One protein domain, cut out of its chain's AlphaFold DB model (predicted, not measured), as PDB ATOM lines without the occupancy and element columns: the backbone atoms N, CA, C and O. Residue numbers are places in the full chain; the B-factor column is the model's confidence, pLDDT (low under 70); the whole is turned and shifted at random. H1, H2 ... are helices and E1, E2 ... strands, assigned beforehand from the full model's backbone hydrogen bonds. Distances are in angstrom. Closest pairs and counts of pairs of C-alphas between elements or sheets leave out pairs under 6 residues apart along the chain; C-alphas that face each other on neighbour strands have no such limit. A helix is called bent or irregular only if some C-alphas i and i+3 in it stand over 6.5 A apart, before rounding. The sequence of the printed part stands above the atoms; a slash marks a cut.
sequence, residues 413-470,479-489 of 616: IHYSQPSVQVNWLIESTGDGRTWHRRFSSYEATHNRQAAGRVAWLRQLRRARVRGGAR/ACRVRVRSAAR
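Overview. This is residues 413 to 470 and 479 to 489 of the 616 residues of an uncharacterized protein of Verrucomicrobia bacterium A1 (UniProt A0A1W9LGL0). A small, two-stranded parallel sheet, E1 and E2, sits beside one long helix, H4, which makes most of the longest axis. Beyond the first end of H4 the short helices H1, H2 and H3 make an open loop, with residues 429 to 434 sticking out at its far end. The printed part has 69 residues, with four named helices and two named strands in the order E1, H1, H2, H3, H4, E2, and its class is mostly helix. The whole is loose, with a radius of gyration of the C-alphas of 15.6 A, and elongated, spanning 52 by 28 by 16 A.

Along the chain. Find C-alpha 413 at (16.099, -40.909, 106.303), where E1, residues 413 to 415, begins. Its neighbour E2, residues 483 to 486, runs 9.9 A to C-alpha 486 at (8.134, -44.446, 104.927). Look next at H4, residues 448 to 470, which runs 33.3 A from C-alpha 448 at (25.359, -53.925, 104.913); it is neither bent nor irregular, but only just: C-alphas 461 and 464 are 6.0 A apart. H1 holds residues 417 to 427 and is 15.2 A long. H2, residues 432 to 437, is 10.4 A long and irregular, with C-alphas 433 and 436 8.0 A apart. H3, residues 440 to 446, is 9.8 A long.

Arrangement. Begin at the sheet, where E1 and E2 are parallel, with 30 degrees between their directions. Look for N 413 and O 483, 2.8 A apart, and N 485 and O 413, 2.9 A apart, both within hydrogen-bond range. E1 and H4 are near each other, with 6 pairs of C-alphas within 10 A. H1 touches H4, which meets it with residues 448 to 449 alone; the closest C-alphas are those of Asn 423 and Gln 449, 6.8 A apart. These two helices run opposite ways at a steep tilt of 66 degrees. H3 and H4 are close but not clearly touching, and their closest C-alphas, of Thr 445 and Ala 451, are 7.5 A apart. H2 touches no helix, and H1 and H3 are apart. In H1 every O i to N i+4 pair is within hydrogen-bond range; H4 has 16 of 19, H3 2 of 3, and H2 0 of 2, with 2 of 3 O i to N i+3 pairs within range.

Size, cuts and confidence. The two C-alphas farthest apart are those of Arg 433 and Arg 470, at 52.6 A. Residues 471 to 478 are not printed, and C-alphas 470 and 479 stand 13.7 A apart across this cut, in the link from H4 to E2. The links that are printed whole are tight. The mean pLDDT of the printed part is 83.2; look for values under 70 at residues 464 to 470, 479 to 482 and 487 to 489.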
ATOM      1  N   ILE A 413      15.619 -39.686 106.953       90.69
ATOM      2  CA  ILE A 413      16.099 -40.909 106.303       90.69
ATOM      3  C   ILE A 413      14.892 -41.632 105.716       90.69
ATOM      4  O   ILE A 413      13.902 -41.889 106.401       90.69
ATOM      5  N   HIS A 414      14.966 -41.964 104.436       91.88
ATOM      6  CA  HIS A 414      13.912 -42.711 103.767       91.88
ATOM      7  C   HIS A 414      13.968 -44.201 104.143       91.88
ATOM      8  O   HIS A 414      15.019 -44.834 104.056       91.88
ATOM      9  N   TYR A 415      12.825 -44.760 104.542       94.00
ATOM     10  CA  TYR A 415      12.617 -46.181 104.803       94.00
ATOM     11  C   TYR A 415      11.711 -46.785 103.730       94.00
ATOM     12  O   TYR A 415      10.637 -46.265 103.423       94.00
ATOM     13  N   SER A 416      12.148 -47.917 103.185       94.50
ATOM     14  CA  SER A 416      11.418 -48.691 102.188       94.50
ATOM     15  C   SER A 416      11.617 -50.173 102.478       94.50
ATOM     16  O   SER A 416      12.714 -50.697 102.280       94.50
ATOM     17  N   GLN A 417      10.557 -50.842 102.929       95.31
ATOM     18  CA  GLN A 417      10.571 -52.289 103.132       95.31
ATOM     19  C   GLN A 417      10.859 -53.062 101.827       95.31
ATOM     20  O   GLN A 417      11.717 -53.941 101.861       95.31
ATOM     21  N   PRO A 418      10.304 -52.695 100.652       94.88
ATOM     22  CA  PRO A 418      10.721 -53.306  99.386       94.88
ATOM     23  C   PRO A 418      12.225 -53.161  99.108       94.88
ATOM     24  O   PRO A 418      12.864 -54.088  98.619       94.88
ATOM     25  N   SER A 419      12.834 -52.030  99.488       94.81
ATOM     26  CA  SER A 419      14.290 -51.872  99.369       94.81
ATOM     27  C   SER A 419      15.050 -52.775 100.344       94.81
ATOM     28  O   SER A 419      16.126 -53.246  99.998       94.81
ATOM     29  N   VAL A 420      14.531 -53.025 101.553       96.06
ATOM     30  CA  VAL A 420      15.117 -53.998 102.499       96.06
ATOM     31  C   VAL A 420      15.076 -55.408 101.900       96.06
ATOM     32  O   VAL A 420      16.095 -56.093 101.895       96.06
ATOM     33  N   GLN A 421      13.931 -55.800 101.332       96.81
ATOM     34  CA  GLN A 421      13.721 -57.076 100.640       96.81
ATOM     35  C   GLN A 421      14.720 -57.286  99.490       96.81
ATOM     36  O   GLN A 421      15.449 -58.279  99.478       96.81
ATOM     37  N   VAL A 422      14.814 -56.327  98.564       95.88
ATOM     38  CA  VAL A 422      15.726 -56.411  97.412       95.88
ATOM     39  C   VAL A 422      17.194 -56.388  97.841       95.88
ATOM     40  O   VAL A 422      17.977 -57.208  97.366       95.88
ATOM     41  N   ASN A 423      17.583 -55.499  98.764       95.25
ATOM     42  CA  ASN A 423      18.973 -55.439  99.229       95.25
ATOM     43  C   ASN A 423      19.406 -56.741  99.899       95.25
ATOM     44  O   ASN A 423      20.529 -57.180  99.674       95.25
ATOM     45  N   TRP A 424      18.531 -57.380 100.679       96.50
ATOM     46  CA  TRP A 424      18.843 -58.674 101.280       96.50
ATOM     47  C   TRP A 424      19.086 -59.756 100.219       96.50
ATOM     48  O   TRP A 424      20.035 -60.531 100.337       96.50
ATOM     49  N   LEU A 425      18.278 -59.801  99.150       95.81
ATOM     50  CA  LEU A 425      18.488 -60.750  98.049       95.81
ATOM     51  C   LEU A 425      19.827 -60.530  97.339       95.81
ATOM     52  O   LEU A 425      20.543 -61.501  97.096       95.81
ATOM     53  N   ILE A 426      20.153 -59.269  97.034       94.75
ATOM     54  CA  ILE A 426      21.410 -58.885  96.380       94.75
ATOM     55  C   ILE A 426      22.599 -59.204  97.281       94.75
ATOM     56  O   ILE A 426      23.573 -59.785  96.827       94.75
ATOM     57  N   GLU A 427      22.538 -58.847  98.561       94.25
ATOM     58  CA  GLU A 427      23.641 -59.088  99.491       94.25
ATOM     59  C   GLU A 427      23.870 -60.586  99.715       94.25
ATOM     60  O   GLU A 427      25.012 -61.043  99.752       94.25
ATOM     61  N   SER A 428      22.787 -61.362  99.795       95.44
ATOM     62  CA  SER A 428      22.858 -62.803 100.036       95.44
ATOM     63  C   SER A 428      23.253 -63.632  98.809       95.44
ATOM     64  O   SER A 428      23.227 -64.865  98.870       95.44
ATOM     65  N   THR A 429      23.586 -63.020  97.665       94.75
ATOM     66  CA  THR A 429      24.193 -63.755  96.540       94.75
ATOM     67  C   THR A 429      25.560 -64.311  96.927       94.75
ATOM     68  O   THR A 429      25.868 -65.450  96.578       94.75
ATOM     69  N   GLY A 430      26.328 -63.560  97.726       92.50
ATOM     70  CA  GLY A 430      27.643 -63.967  98.221       92.50
ATOM     71  C   GLY A 430      27.606 -65.186  99.147       92.50
ATOM     72  O   GLY A 430      28.575 -65.936  99.203       92.50
ATOM     73  N   ASP A 431      26.480 -65.437  99.820       93.62
ATOM     74  CA  ASP A 431      26.299 -66.618 100.675       93.62
ATOM     75  C   ASP A 431      25.988 -67.896  99.880       93.62
ATOM     76  O   ASP A 431      26.004 -68.999 100.439       93.62
ATOM     77  N   GLY A 432      25.666 -67.763  98.587       93.69
ATOM     78  CA  GLY A 432      25.348 -68.868  97.690       93.69
ATOM     79  C   GLY A 432      24.341 -69.846  98.300       93.69
ATOM     80  O   GLY A 432      23.296 -69.457  98.826       93.69
ATOM     81  N   ARG A 433      24.683 -71.140  98.274       95.19
ATOM     82  CA  ARG A 433      23.832 -72.215  98.805       95.19
ATOM     83  C   ARG A 433      23.556 -72.056 100.310       95.19
ATOM     84  O   ARG A 433      22.566 -72.587 100.802       95.19
ATOM     85  N   THR A 434      24.374 -71.329 101.065       95.56
ATOM     86  CA  THR A 434      24.249 -71.212 102.529       95.56
ATOM     87  C   THR A 434      23.439 -70.010 103.021       95.56
ATOM     88  O   THR A 434      23.410 -69.776 104.223       95.56
ATOM     89  N   TRP A 435      22.715 -69.294 102.152       95.62
ATOM     90  CA  TRP A 435      21.926 -68.103 102.523       95.62
ATOM     91  C   TRP A 435      20.988 -68.286 103.737       95.62
ATOM     92  O   TRP A 435      20.782 -67.348 104.503       95.62
ATOM     93  N   HIS A 436      20.448 -69.489 103.960       95.62
ATOM     94  CA  HIS A 436      19.559 -69.812 105.088       95.62
ATOM     95  C   HIS A 436      20.269 -69.761 106.454       95.62
ATOM     96  O   HIS A 436      19.616 -69.732 107.493       95.62
ATOM     97  N   ARG A 437      21.609 -69.722 106.462       95.56
ATOM     98  CA  ARG A 437      22.451 -69.584 107.661       95.56
ATOM     99  C   ARG A 437      22.742 -68.141 108.046       95.56
ATOM    100  O   ARG A 437      23.462 -67.917 109.018       95.56
ATOM    101  N   ARG A 438      22.188 -67.154 107.334       94.50
ATOM    102  CA  ARG A 438      22.226 -65.754 107.768       94.50
ATOM    103  C   ARG A 438      21.283 -65.548 108.961       94.50
ATOM    104  O   ARG A 438      20.266 -64.876 108.859       94.50
ATOM    105  N   PHE A 439      21.582 -66.194 110.086       94.62
ATOM    106  CA  PHE A 439      20.794 -66.089 111.310       94.62
ATOM    107  C   PHE A 439      20.737 -64.644 111.806       94.62
ATOM    108  O   PHE A 439      21.591 -63.825 111.471       94.62
ATOM    109  N   SER A 440      19.757 -64.334 112.650       92.50
ATOM    110  CA  SER A 440      19.539 -63.001 113.217       92.50
ATOM    111  C   SER A 440      20.806 -62.404 113.838       92.50
ATOM    112  O   SER A 440      21.091 -61.225 113.639       92.50
ATOM    113  N   SER A 441      21.618 -63.219 114.517       92.06
ATOM    114  CA  SER A 441      22.908 -62.812 115.089       92.06
ATOM    115  C   SER A 441      23.937 -62.397 114.029       92.06
ATOM    116  O   SER A 441      24.692 -61.439 114.234       92.06
ATOM    117  N   TYR A 442      23.946 -63.082 112.884       94.62
ATOM    118  CA  TYR A 442      24.779 -62.741 111.736       94.62
ATOM    119  C   TYR A 442      24.263 -61.467 111.058       94.62
ATOM    120  O   TYR A 442      25.023 -60.512 110.905       94.62
ATOM    121  N   GLU A 443      22.965 -61.398 110.746       93.81
ATOM    122  CA  GLU A 443      22.323 -60.228 110.126       93.81
ATOM    123  C   GLU A 443      22.519 -58.952 110.949       93.81
ATOM    124  O   GLU A 443      22.858 -57.904 110.400       93.81
ATOM    125  N   ALA A 444      22.417 -59.041 112.277       91.31
ATOM    126  CA  ALA A 444      22.611 -57.907 113.179       91.31
ATOM    127  C   ALA A 444      23.980 -57.217 113.021       91.31
ATOM    128  O   ALA A 444      24.119 -56.039 113.358       91.31
ATOM    129  N   THR A 445      24.993 -57.937 112.528       92.12
ATOM    130  CA  THR A 445      26.378 -57.452 112.432       92.12
ATOM    131  C   THR A 445      26.923 -57.387 111.004       92.12
ATOM    132  O   THR A 445      27.821 -56.585 110.752       92.12
ATOM    133  N   HIS A 446      26.375 -58.170 110.070       93.62
ATOM    134  CA  HIS A 446      26.896 -58.306 108.706       93.62
ATOM    135  C   HIS A 446      25.979 -57.719 107.631       93.62
ATOM    136  O   HIS A 446      26.445 -57.521 106.513       93.62
ATOM    137  N   ASN A 447      24.728 -57.376 107.960       94.31
ATOM    138  CA  ASN A 447      23.808 -56.761 107.009       94.31
ATOM    139  C   ASN A 447      24.278 -55.350 106.623       94.31
ATOM    140  O   ASN A 447      24.219 -54.408 107.426       94.31
ATOM    141  N   ARG A 448      24.743 -55.179 105.381       94.06
ATOM    142  CA  ARG A 448      25.359 -53.925 104.913       94.06
ATOM    143  C   ARG A 448      24.343 -52.797 104.825       94.06
ATOM    144  O   ARG A 448      24.663 -51.656 105.162       94.06
ATOM    145  N   GLN A 449      23.112 -53.101 104.420       92.44
ATOM    146  CA  GLN A 449      22.037 -52.113 104.332       92.44
ATOM    147  C   GLN A 449      21.645 -51.579 105.718       92.44
ATOM    148  O   GLN A 449      21.503 -50.365 105.906       92.44
ATOM    149  N   ALA A 450      21.541 -52.462 106.714       93.69
ATOM    150  CA  ALA A 450      21.293 -52.078 108.098       93.69
ATOM    151  C   ALA A 450      22.472 -51.291 108.688       93.69
ATOM    152  O   ALA A 450      22.261 -50.236 109.294       93.69
ATOM    153  N   ALA A 451      23.709 -51.742 108.454       94.94
ATOM    154  CA  ALA A 451      24.915 -51.035 108.877       94.94
ATOM    155  C   ALA A 451      24.995 -49.626 108.268       94.94
ATOM    156  O   ALA A 451      25.272 -48.664 108.987       94.94
ATOM    157  N   GLY A 452      24.678 -49.476 106.977       94.44
ATOM    158  CA  GLY A 452      24.621 -48.190 106.285       94.44
ATOM    159  C   GLY A 452      23.583 -47.240 106.888       94.44
ATOM    160  O   GLY A 452      23.895 -46.083 107.176       94.44
ATOM    161  N   ARG A 453      22.369 -47.729 107.175       93.06
ATOM    162  CA  ARG A 453      21.330 -46.944 107.870       93.06
ATOM    163  C   ARG A 453      21.797 -46.469 109.248       93.06
ATOM    164  O   ARG A 453      21.656 -45.291 109.575       93.06
ATOM    165  N   VAL A 454      22.378 -47.364 110.049       94.12
ATOM    166  CA  VAL A 454      22.906 -47.029 111.382       94.12
ATOM    167  C   VAL A 454      24.071 -46.039 111.286       94.12
ATOM    168  O   VAL A 454      24.172 -45.123 112.107       94.12
ATOM    169  N   ALA A 455      24.936 -46.176 110.279       94.12
ATOM    170  CA  ALA A 455      26.029 -45.244 110.028       94.12
ATOM    171  C   ALA A 455      25.504 -43.837 109.715       94.12
ATOM    172  O   ALA A 455      25.951 -42.883 110.353       94.12
ATOM    173  N   TRP A 456      24.507 -43.706 108.833       92.56
ATOM    174  CA  TRP A 456      23.866 -42.421 108.532       92.56
ATOM    175  C   TRP A 456      23.223 -41.782 109.764       92.56
ATOM    176  O   TRP A 456      23.487 -40.614 110.051       92.56
ATOM    177  N   LEU A 457      22.462 -42.550 110.552       90.50
ATOM    178  CA  LEU A 457      21.886 -42.071 111.816       90.50
ATOM    179  C   LEU A 457      22.968 -41.511 112.754       90.50
ATOM    180  O   LEU A 457      22.826 -40.419 113.308       90.50
ATOM    181  N   ARG A 458      24.083 -42.232 112.916       90.25
ATOM    182  CA  ARG A 458      25.207 -41.804 113.765       90.25
ATOM    183  C   ARG A 458      25.927 -40.576 113.208       90.25
ATOM    184  O   ARG A 458      26.287 -39.690 113.982       90.25
ATOM    185  N   GLN A 459      26.160 -40.516 111.898       89.19
ATOM    186  CA  GLN A 459      26.839 -39.389 111.257       89.19
ATOM    187  C   GLN A 459      26.018 -38.104 111.362       89.19
ATOM    188  O   GLN A 459      26.565 -37.079 111.770       89.19
ATOM    189  N   LEU A 460      24.711 -38.168 111.096       86.69
ATOM    190  CA  LEU A 460      23.812 -37.018 111.218       86.69
ATOM    191  C   LEU A 460      23.770 -36.492 112.659       86.69
ATOM    192  O   LEU A 460      23.967 -35.296 112.879       86.69
ATOM    193  N   ARG A 461      23.660 -37.391 113.649       83.50
ATOM    194  CA  ARG A 461      23.757 -37.031 115.076       83.50
ATOM    195  C   ARG A 461      25.086 -36.329 115.408       83.50
ATOM    196  O   ARG A 461      25.091 -35.325 116.115       83.50
ATOM    197  N   ARG A 462      26.221 -36.813 114.881       80.19
ATOM    198  CA  ARG A 462      27.566 -36.247 115.138       80.19
ATOM    199  C   ARG A 462      27.812 -34.893 114.474       80.19
ATOM    200  O   ARG A 462      28.418 -34.023 115.100       80.19
ATOM    201  N   ALA A 463      27.384 -34.712 113.224       73.75
ATOM    202  CA  ALA A 463      27.645 -33.496 112.448       73.75
ATOM    203  C   ALA A 463      27.150 -32.229 113.171       73.75
ATOM    204  O   ALA A 463      27.789 -31.177 113.131       73.75
ATOM    205  N   ARG A 464      26.054 -32.345 113.922       63.22
ATOM    206  CA  ARG A 464      25.461 -31.242 114.684       63.22
ATOM    207  C   ARG A 464      26.066 -31.033 116.070       63.22
ATOM    208  O   ARG A 464      26.102 -29.887 116.494       63.22
ATOM    209  N   VAL A 465      26.621 -32.055 116.733       56.94
ATOM    210  CA  VAL A 465      27.406 -31.845 117.975       56.94
ATOM    211  C   VAL A 465      28.572 -30.886 117.701       56.94
ATOM    212  O   VAL A 465      28.816 -29.958 118.468       56.94
ATOM    213  N   ARG A 466      29.238 -31.036 116.547       51.22
ATOM    214  CA  ARG A 466      30.327 -30.141 116.115       51.22
ATOM    215  C   ARG A 466      29.837 -28.748 115.691       51.22
ATOM    216  O   ARG A 466      30.511 -27.760 115.969       51.22
ATOM    217  N   GLY A 467      28.670 -28.654 115.050       48.75
ATOM    218  CA  GLY A 467      28.054 -27.374 114.670       48.75
ATOM    219  C   GLY A 467      27.489 -26.574 115.853       48.75
ATOM    220  O   GLY A 467      27.608 -25.351 115.874       48.75
ATOM    221  N   GLY A 468      26.925 -27.255 116.857       45.31
ATOM    222  CA  GLY A 468      26.406 -26.663 118.093       45.31
ATOM    223  C   GLY A 468      27.513 -26.106 118.989       45.31
ATOM    224  O   GLY A 468      27.381 -24.995 119.492       45.31
ATOM    225  N   ALA A 469      28.659 -26.793 119.080       40.62
ATOM    226  CA  ALA A 469      29.830 -26.297 119.811       40.62
ATOM    227  C   ALA A 469      30.386 -24.971 119.248       40.62
ATOM    228  O   ALA A 469      30.875 -24.142 120.009       40.62
ATOM    229  N   ARG A 470      30.268 -24.723 117.933       40.62
ATOM    230  CA  ARG A 470      30.660 -23.439 117.310       40.62
ATOM    231  C   ARG A 470      29.574 -22.355 117.376       40.62
ATOM    232  O   ARG A 470      29.901 -21.180 117.253       40.62
ATOM    233  N   ALA A 479      18.845 -30.050 119.663       40.84
ATOM    234  CA  ALA A 479      19.618 -31.271 119.429       40.84
ATOM    235  C   ALA A 479      19.202 -31.999 118.136       40.84
ATOM    236  O   ALA A 479      18.032 -31.981 117.763       40.84
ATOM    237  N   CYS A 480      20.149 -32.693 117.488       41.62
ATOM    238  CA  CYS A 480      19.883 -33.351 116.210       41.62
ATOM    239  C   CYS A 480      18.949 -34.555 116.350       41.62
ATOM    240  O   CYS A 480      19.252 -35.513 117.066       41.62
ATOM    241  N   ARG A 481      17.821 -34.510 115.645       61.28
ATOM    242  CA  ARG A 481      16.740 -35.492 115.691       61.28
ATOM    243  C   ARG A 481      16.285 -35.756 114.257       61.28
ATOM    244  O   ARG A 481      15.600 -34.940 113.651       61.28
ATOM    245  N   VAL A 482      16.704 -36.897 113.710       61.41
ATOM    246  CA  VAL A 482      16.447 -37.300 112.319       61.41
ATOM    247  C   VAL A 482      15.188 -38.144 112.251       61.41
ATOM    248  O   VAL A 482      15.109 -39.173 112.918       61.41
ATOM    249  N   ARG A 483      14.238 -37.756 111.398       77.38
ATOM    250  CA  ARG A 483      13.014 -38.537 111.195       77.38
ATOM    251  C   ARG A 483      13.245 -39.651 110.181       77.38
ATOM    252  O   ARG A 483      13.761 -39.408 109.096       77.38
ATOM    253  N   VAL A 484      12.785 -40.860 110.457       75.56
ATOM    254  CA  VAL A 484      12.621 -41.881 109.417       75.56
ATOM    255  C   VAL A 484      11.262 -41.687 108.738       75.56
ATOM    256  O   VAL A 484      10.246 -41.511 109.409       75.56
ATOM    257  N   ARG A 485      11.214 -41.684 107.401       73.81
ATOM    258  CA  ARG A 485       9.969 -41.539 106.621       73.81
ATOM    259  C   ARG A 485       9.736 -42.750 105.726       73.81
ATOM    260  O   ARG A 485      10.614 -43.105 104.950       73.81
ATOM    261  N   SER A 486       8.542 -43.339 105.799       72.31
ATOM    262  CA  SER A 486       8.134 -44.446 104.927       72.31
ATOM    263  C   SER A 486       7.736 -43.962 103.527       72.31
ATOM    264  O   SER A 486       7.020 -42.962 103.391       72.31
ATOM    265  N   ALA A 487       8.132 -44.717 102.497       57.34
ATOM    266  CA  ALA A 487       7.721 -44.517 101.103       57.34
ATOM    267  C   ALA A 487       6.190 -44.452 100.925       57.34
ATOM    268  O   ALA A 487       5.688 -43.664 100.124       57.34
ATOM    269  N   ALA A 488       5.429 -45.222 101.713       52.72
ATOM    270  CA  ALA A 488       3.971 -45.319 101.589       52.72
ATOM    271  C   ALA A 488       3.244 -43.973 101.807       52.72
ATOM    272  O   ALA A 488       2.179 -43.739 101.234       52.72
ATOM    273  N   ARG A 489       3.826 -43.049 102.592       40.41
ATOM    274  CA  ARG A 489       3.269 -41.697 102.797       40.41
ATOM    275  C   ARG A 489       3.579 -40.728 101.651       40.41
ATOM    276  O   ARG A 489       2.826 -39.778 101.458       40.41
TER     277      ARG A 489